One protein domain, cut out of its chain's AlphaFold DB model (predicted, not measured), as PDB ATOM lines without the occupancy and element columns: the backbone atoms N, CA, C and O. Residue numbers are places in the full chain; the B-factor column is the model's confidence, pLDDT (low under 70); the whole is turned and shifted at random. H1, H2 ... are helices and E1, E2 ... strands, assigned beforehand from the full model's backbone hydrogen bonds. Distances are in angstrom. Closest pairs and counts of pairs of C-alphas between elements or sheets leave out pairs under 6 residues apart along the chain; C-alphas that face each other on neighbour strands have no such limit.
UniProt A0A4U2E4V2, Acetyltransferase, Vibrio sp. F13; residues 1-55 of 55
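AT A GLANCE: This is residues 1 to 55 of the 55 residues of the protein "Acetyltransferase" of Vibrio sp. F13 (UniProt A0A4U2E4V2). The model has little regular structure: a small two-stranded hairpin of E1 and E2, with its loop sticking out at residues 17 to 22, and loops leading to the short helix H1 and the tail at the opposite end. The 55 printed residues hold E1, E2 and H1 in that order, a mixed class with 12 residues in named elements. The antiparallel sheet has the order E1 - E2. The whole is loose, with a radius of gyration of the C-alphas of 13.7 A, a rod of 51 by 23 by 17 A.

IN THESE COORDINATES: E1, residues 11 to 14, begins at C-alpha (14.403, 23.342, -23.737) and is 9.4 A long. E2, residues 26 to 29, is 10.1 A long. H1, residues 43 to 46, is 5.1 A long and ends at C-alpha (6.366, 23.613, -29.171).

HOW THE PARTS SIT: E1 and E2 form a hairpin, antiparallel at 141 degrees; N 12 and O 28 are within hydrogen-bond range at 2.9 A. E1 and H1 are apart. H1 is too short for an O i to N i+4 pair; its one O i to N i+3 pair is within range.

THE WHOLE: The C-alphas of Glu 20 and Lys 55, the two farthest apart, are 51.3 A apart. The printed part has no cut. Both links are long, with 11 and 13 residues. Confidence is under 70 at residue 1 and residues 53 to 55.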
ATOM      1  N   MET A   1       8.170  34.258 -16.452       57.75
ATOM      2  CA  MET A   1       7.060  33.282 -16.362       57.75
ATOM      3  C   MET A   1       6.595  32.788 -17.747       57.75
ATOM      4  O   MET A   1       5.405  32.628 -17.957       57.75
ATOM      5  N   THR A   2       7.495  32.515 -18.706       75.50
ATOM      6  CA  THR A   2       7.092  32.134 -20.086       75.50
ATOM      7  C   THR A   2       7.954  31.039 -20.731       75.50
ATOM      8  O   THR A   2       7.706  30.681 -21.873       75.50
ATOM      9  N   LYS A   3       8.945  30.457 -20.033       85.44
ATOM     10  CA  LYS A   3       9.900  29.495 -20.634       85.44
ATOM     11  C   LYS A   3       9.214  28.243 -21.215       85.44
ATOM     12  O   LYS A   3       9.487  27.854 -22.349       85.44
ATOM     13  N   LEU A   4       8.268  27.657 -20.473       88.69
ATOM     14  CA  LEU A   4       7.529  26.460 -20.900       88.69
ATOM     15  C   LEU A   4       6.643  26.711 -22.128       88.69
ATOM     16  O   LEU A   4       6.614  25.893 -23.037       88.69
ATOM     17  N   THR A   5       5.968  27.858 -22.186       89.81
ATOM     18  CA  THR A   5       5.010  28.185 -23.254       89.81
ATOM     19  C   THR A   5       5.629  28.966 -24.417       89.81
ATOM     20  O   THR A   5       4.962  29.210 -25.418       89.81
ATOM     21  N   ASN A   6       6.902  29.361 -24.314       88.50
ATOM     22  CA  ASN A   6       7.615  30.042 -25.388       88.50
ATOM     23  C   ASN A   6       7.954  29.073 -26.529       88.50
ATOM     24  O   ASN A   6       8.838  28.231 -26.393       88.50
ATOM     25  N   LEU A   7       7.290  29.259 -27.665       84.00
ATOM     26  CA  LEU A   7       7.458  28.498 -28.907       84.00
ATOM     27  C   LEU A   7       8.895  28.490 -29.451       84.00
ATOM     28  O   LEU A   7       9.300  27.538 -30.104       84.00
ATOM     29  N   PHE A   8       9.664  29.549 -29.193       84.31
ATOM     30  CA  PHE A   8      11.035  29.700 -29.692       84.31
ATOM     31  C   PHE A   8      12.090  29.137 -28.736       84.31
ATOM     32  O   PHE A   8      13.284  29.304 -28.962       84.31
ATOM     33  N   GLN A   9      11.655  28.503 -27.649       88.94
ATOM     34  CA  GLN A   9      12.524  27.863 -26.678       88.94
ATOM     35  C   GLN A   9      12.220  26.366 -26.665       88.94
ATOM     36  O   GLN A   9      11.126  25.958 -26.282       88.94
ATOM     37  N   ASP A  10      13.186  25.554 -27.082       91.19
ATOM     38  CA  ASP A  10      13.055  24.100 -27.235       91.19
ATOM     39  C   ASP A  10      13.277  23.324 -25.931       91.19
ATOM     40  O   ASP A  10      12.858  22.174 -25.803       91.19
ATOM     41  N   SER A  11      13.916  23.964 -24.957       93.69
ATOM     42  CA  SER A  11      14.403  23.342 -23.737       93.69
ATOM     43  C   SER A  11      14.079  24.185 -22.511       93.69
ATOM     44  O   SER A  11      14.060  25.418 -22.552       93.69
ATOM     45  N   ILE A  12      13.788  23.528 -21.396       94.31
ATOM     46  CA  ILE A  12      13.439  24.181 -20.135       94.31
ATOM     47  C   ILE A  12      14.286  23.632 -19.001       94.31
ATOM     48  O   ILE A  12      14.653  22.464 -18.999       94.31
ATOM     49  N   GLU A  13      14.551  24.481 -18.017       95.19
ATOM     50  CA  GLU A  13      15.149  24.039 -16.766       95.19
ATOM     51  C   GLU A  13      14.078  23.340 -15.920       95.19
ATOM     52  O   GLU A  13      13.002  23.900 -15.685       95.19
ATOM     53  N   GLY A  14      14.371  22.121 -15.491       93.88
ATOM     54  CA  GLY A  14      13.532  21.299 -14.628       93.88
ATOM     55  C   GLY A  14      14.373  20.603 -13.564       93.88
ATOM     56  O   GLY A  14      15.593  20.734 -13.533       93.88
ATOM     57  N   ARG A  15      13.714  19.867 -12.674       95.44
ATOM     58  CA  ARG A  15      14.361  19.033 -11.653       95.44
ATOM     59  C   ARG A  15      13.602  17.727 -11.562       95.44
ATOM     60  O   ARG A  15      12.370  17.739 -11.610       95.44
ATOM     61  N   PHE A  16      14.316  16.625 -11.383       92.88
ATOM     62  CA  PHE A  16      13.670  15.366 -11.052       92.88
ATOM     63  C   PHE A  16      13.080  15.426  -9.641       92.88
ATOM     64  O   PHE A  16      13.724  15.892  -8.701       92.88
ATOM     65  N   GLN A  17      11.848  14.940  -9.496       90.50
ATOM     66  CA  GLN A  17      11.260  14.638  -8.194       90.50
ATOM     67  C   GLN A  17      11.462  13.155  -7.903       90.50
ATOM     68  O   GLN A  17      10.605  12.326  -8.196       90.50
ATOM     69  N   ALA A  18      12.638  12.831  -7.376       90.94
ATOM     70  CA  ALA A  18      13.012  11.480  -6.992       90.94
ATOM     71  C   ALA A  18      13.620  11.504  -5.587       90.94
ATOM     72  O   ALA A  18      14.517  12.298  -5.314       90.94
ATOM     73  N   GLY A  19      13.131  10.626  -4.708       92.00
ATOM     74  CA  GLY A  19      13.550  10.594  -3.305       92.00
ATOM     75  C   GLY A  19      13.024  11.778  -2.486       92.00
ATOM     76  O   GLY A  19      12.024  12.399  -2.842       92.00
ATOM     77  N   GLU A  20      13.689  12.057  -1.365       92.06
ATOM     78  CA  GLU A  20      13.295  13.110  -0.412       92.06
ATOM     79  C   GLU A  20      14.049  14.436  -0.632       92.06
ATOM     80  O   GLU A  20      13.598  15.488  -0.179       92.06
ATOM     81  N   GLU A  21      15.173  14.410  -1.355       94.00
ATOM     82  CA  GLU A  21      16.032  15.578  -1.575       94.00
ATOM     83  C   GLU A  21      15.760  16.279  -2.911       94.00
ATOM     84  O   GLU A  21      15.465  15.654  -3.935       94.00
ATOM     85  N   GLN A  22      15.925  17.606  -2.923       92.81
ATOM     86  CA  GLN A  22      15.835  18.393  -4.148       92.81
ATOM     87  C   GLN A  22      17.055  18.144  -5.036       92.81
ATOM     88  O   GLN A  22      18.178  18.473  -4.667       92.81
ATOM     89  N   GLN A  23      16.803  17.635  -6.239       94.62
ATOM     90  CA  GLN A  23      17.844  17.391  -7.231       94.62
ATOM     91  C   GLN A  23      18.292  18.685  -7.915       94.62
ATOM     92  O   GLN A  23      17.552  19.680  -7.956       94.62
ATOM     93  N   ASP A  24      19.498  18.655  -8.478       95.81
ATOM     94  CA  ASP A  24      20.060  19.753  -9.259       95.81
ATOM     95  C   ASP A  24      19.209  20.074 -10.500       95.81
ATOM     96  O   ASP A  24      18.473  19.220 -11.005       95.81
ATOM     97  N   PRO A  25      19.225  21.337 -10.964       95.94
ATOM     98  CA  PRO A  25      18.491  21.716 -12.158       95.94
ATOM     99  C   PRO A  25      19.169  21.158 -13.411       95.94
ATOM    100  O   PRO A  25      20.379  21.284 -13.588       95.94
ATOM    101  N   GLU A  26      18.362  20.619 -14.317       96.12
ATOM    102  CA  GLU A  26      18.797  20.100 -15.612       96.12
ATOM    103  C   GLU A  26      17.955  20.690 -16.746       96.12
ATOM    104  O   GLU A  26      16.832  21.157 -16.542       96.12
ATOM    105  N   MET A  27      18.508  20.686 -17.959       95.94
ATOM    106  CA  MET A  27      17.802  21.142 -19.154       95.94
ATOM    107  C   MET A  27      17.095  19.969 -19.830       95.94
ATOM    108  O   MET A  27      17.735  19.016 -20.262       95.94
ATOM    109  N   PHE A  28      15.783  20.088 -19.996       95.00
ATOM    110  CA  PHE A  28      14.926  19.087 -20.627       95.00
ATOM    111  C   PHE A  28      14.392  19.602 -21.952       95.00
ATOM    112  O   PHE A  28      13.909  20.737 -22.023       95.00
ATOM    113  N   LYS A  29      14.416  18.771 -22.998       94.12
ATOM    114  CA  LYS A  29      13.765  19.111 -24.266       94.12
ATOM    115  C   LYS A  29      12.259  18.994 -24.124       94.12
ATOM    116  O   LYS A  29      11.748  17.992 -23.642       94.12
ATOM    117  N   LYS A  30      11.524  19.971 -24.648       92.44
ATOM    118  CA  LYS A  30      10.055  19.946 -24.658       92.44
ATOM    119  C   LYS A  30       9.477  18.736 -25.394       92.44
ATOM    120  O   LYS A  30       8.404  18.279 -25.028       92.44
ATOM    121  N   SER A  31      10.188  18.205 -26.387       91.62
ATOM    122  CA  SER A  31       9.805  16.985 -27.111       91.62
ATOM    123  C   SER A  31       9.857  15.711 -26.263       91.62
ATOM    124  O   SER A  31       9.313  14.698 -26.674       91.62
ATOM    125  N   GLU A  32      10.541  15.742 -25.119       92.69
ATOM    126  CA  GLU A  32      10.709  14.598 -24.213       92.69
ATOM    127  C   GLU A  32       9.794  14.709 -22.981       92.69
ATOM    128  O   GLU A  32       9.823  13.851 -22.102       92.69
ATOM    129  N   LEU A  33       8.981  15.770 -22.902       93.06
ATOM    130  CA  LEU A  33       8.090  16.040 -21.780       93.06
ATOM    131  C   LEU A  33       6.652  15.639 -22.108       93.06
ATOM    132  O   LEU A  33       6.121  15.943 -23.176       93.06
ATOM    133  N   MET A  34       5.999  15.033 -21.123       94.75
ATOM    134  CA  MET A  34       4.588  14.668 -21.157       94.75
ATOM    135  C   MET A  34       3.945  14.958 -19.802       94.75
ATOM    136  O   MET A  34       4.614  14.964 -18.765       94.75
ATOM    137  N   PHE A  35       2.641  15.207 -19.794       92.69
ATOM    138  CA  PHE A  35       1.873  15.279 -18.562       92.69
ATOM    139  C   PHE A  35       1.795  13.902 -17.905       92.69
ATOM    140  O   PHE A  35       1.814  12.869 -18.570       92.69
ATOM    141  N   MET A  36       1.611  13.887 -16.583       90.25
ATOM    142  CA  MET A  36       1.393  12.645 -15.828       90.25
ATOM    143  C   MET A  36       0.126  11.886 -16.268       90.25
ATOM    144  O   MET A  36      -0.025  10.718 -15.930       90.25
ATOM    145  N   SER A  37      -0.774  12.527 -17.025       95.56
ATOM    146  CA  SER A  37      -1.917  11.879 -17.680       95.56
ATOM    147  C   SER A  37      -1.528  10.999 -18.873       95.56
ATOM    148  O   SER A  37      -2.348  10.199 -19.314       95.56
ATOM    149  N   GLY A  38      -0.315  11.139 -19.414       93.19
ATOM    150  CA  GLY A  38       0.097  10.492 -20.659       93.19
ATOM    151  C   GLY A  38       0.133  11.429 -21.874       93.19
ATOM    152  O   GLY A  38       0.633  11.041 -22.924       93.19
ATOM    153  N   GLU A  39      -0.405  12.644 -21.758       95.06
ATOM    154  CA  GLU A  39      -0.540  13.577 -22.882       95.06
ATOM    155  C   GLU A  39       0.764  14.331 -23.167       95.06
ATOM    156  O   GLU A  39       1.431  14.817 -22.255       95.06
ATOM    157  N   GLU A  40       1.115  14.478 -24.444       93.38
ATOM    158  CA  GLU A  40       2.234  15.321 -24.872       93.38
ATOM    159  C   GLU A  40       1.955  16.812 -24.615       93.38
ATOM    160  O   GLU A  40       0.813  17.241 -24.413       93.38
ATOM    161  N   LEU A  41       3.003  17.640 -24.666       92.69
ATOM    162  CA  LEU A  41       2.822  19.088 -24.591       92.69
ATOM    163  C   LEU A  41       1.972  19.617 -25.766       92.69
ATOM    164  O   LEU A  41       2.118  19.157 -26.902       92.69
ATOM    165  N   PRO A  42       1.132  20.648 -25.540       91.75
ATOM    166  CA  PRO A  42       0.361  21.267 -26.607       91.75
ATOM    167  C   PRO A  42       1.266  21.776 -27.731       91.75
ATOM    168  O   PRO A  42       2.230  22.503 -27.486       91.75
ATOM    169  N   ARG A  43       0.905  21.485 -28.986       88.31
ATOM    170  CA  ARG A  43       1.656  21.955 -30.168       88.31
ATOM    171  C   ARG A  43       1.798  23.479 -30.217       88.31
ATOM    172  O   ARG A  43       2.804  23.992 -30.683       88.31
ATOM    173  N   CYS A  44       0.834  24.215 -29.664       86.81
ATOM    174  CA  CYS A  44       0.904  25.672 -29.541       86.81
ATOM    175  C   CYS A  44       1.990  26.187 -28.578       86.81
ATOM    176  O   CYS A  44       2.126  27.400 -28.438       86.81
ATOM    177  N   TRP A  45       2.733  25.306 -27.899       89.06
ATOM    178  CA  TRP A  45       3.870  25.639 -27.031       89.06
ATOM    179  C   TRP A  45       5.212  25.143 -27.582       89.06
ATOM    180  O   TRP A  45       6.260  25.527 -27.057       89.06
ATOM    181  N   THR A  46       5.187  24.297 -28.616       87.44
ATOM    182  CA  THR A  46       6.366  23.613 -29.171       87.44
ATOM    183  C   THR A  46       6.585  23.879 -30.661       87.44
ATOM    184  O   THR A  46       7.718  23.781 -31.118       87.44
ATOM    185  N   ASP A  47       5.546  24.259 -31.413       85.19
ATOM    186  CA  ASP A  47       5.606  24.505 -32.857       85.19
ATOM    187  C   ASP A  47       5.195  25.951 -33.209       85.19
ATOM    188  O   ASP A  47       4.004  26.287 -33.166       85.19
ATOM    189  N   PRO A  48       6.150  26.818 -33.611       82.38
ATOM    190  CA  PRO A  48       5.875  28.180 -34.078       82.38
ATOM    191  C   PRO A  48       4.858  28.266 -35.228       82.38
ATOM    192  O   PRO A  48       4.174  29.280 -35.365       82.38
ATOM    193  N   ASN A  49       4.729  27.211 -36.034       83.31
ATOM    194  CA  ASN A  49       3.827  27.138 -37.182       83.31
ATOM    195  C   ASN A  49       2.470  26.503 -36.853       83.31
ATOM    196  O   ASN A  49       1.642  26.353 -37.752       83.31
ATOM    197  N   TYR A  50       2.192  26.188 -35.582       83.44
ATOM    198  CA  TYR A  50       0.952  25.533 -35.152       83.44
ATOM    199  C   TYR A  50      -0.327  26.210 -35.683       83.44
ATOM    200  O   TYR A  50      -1.306  25.539 -36.001       83.44
ATOM    201  N   ARG A  51      -0.332  27.547 -35.800       79.50
ATOM    202  CA  ARG A  51      -1.500  28.331 -36.253       79.50
ATOM    203  C   ARG A  51      -1.585  28.507 -37.771       79.50
ATOM    204  O   ARG A  51      -2.583  29.026 -38.252       79.50
ATOM    205  N   SER A  52      -0.574  28.079 -38.523       81.19
ATOM    206  CA  SER A  52      -0.528  28.223 -39.985       81.19
ATOM    207  C   SER A  52      -1.400  27.188 -40.714       81.19
ATOM    208  O   SER A  52      -1.560  27.255 -41.931       81.19
ATOM    209  N   GLY A  53      -1.992  26.240 -39.980       66.94
ATOM    210  CA  GLY A  53      -2.962  25.268 -40.479       66.94
ATOM    211  C   GLY A  53      -4.391  25.807 -40.485       66.94
ATOM    212  O   GLY A  53      -5.225  25.374 -39.694       66.94
ATOM    213  N   THR A  54      -4.696  26.756 -41.366       53.12
ATOM    214  CA  THR A  54      -6.070  26.980 -41.846       53.12
ATOM    215  C   THR A  54      -5.993  27.547 -43.262       53.12
ATOM    216  O   THR A  54      -5.724  28.730 -43.460       53.12
ATOM    217  N   LYS A  55      -6.161  26.667 -44.251       47.09
ATOM    218  CA  LYS A  55      -6.600  27.012 -45.604       47.09
ATOM    219  C   LYS A  55      -7.966  26.387 -45.810       47.09
ATOM    220  O   LYS A  55      -8.143  25.255 -45.304       47.09
TER     221      LYS A  55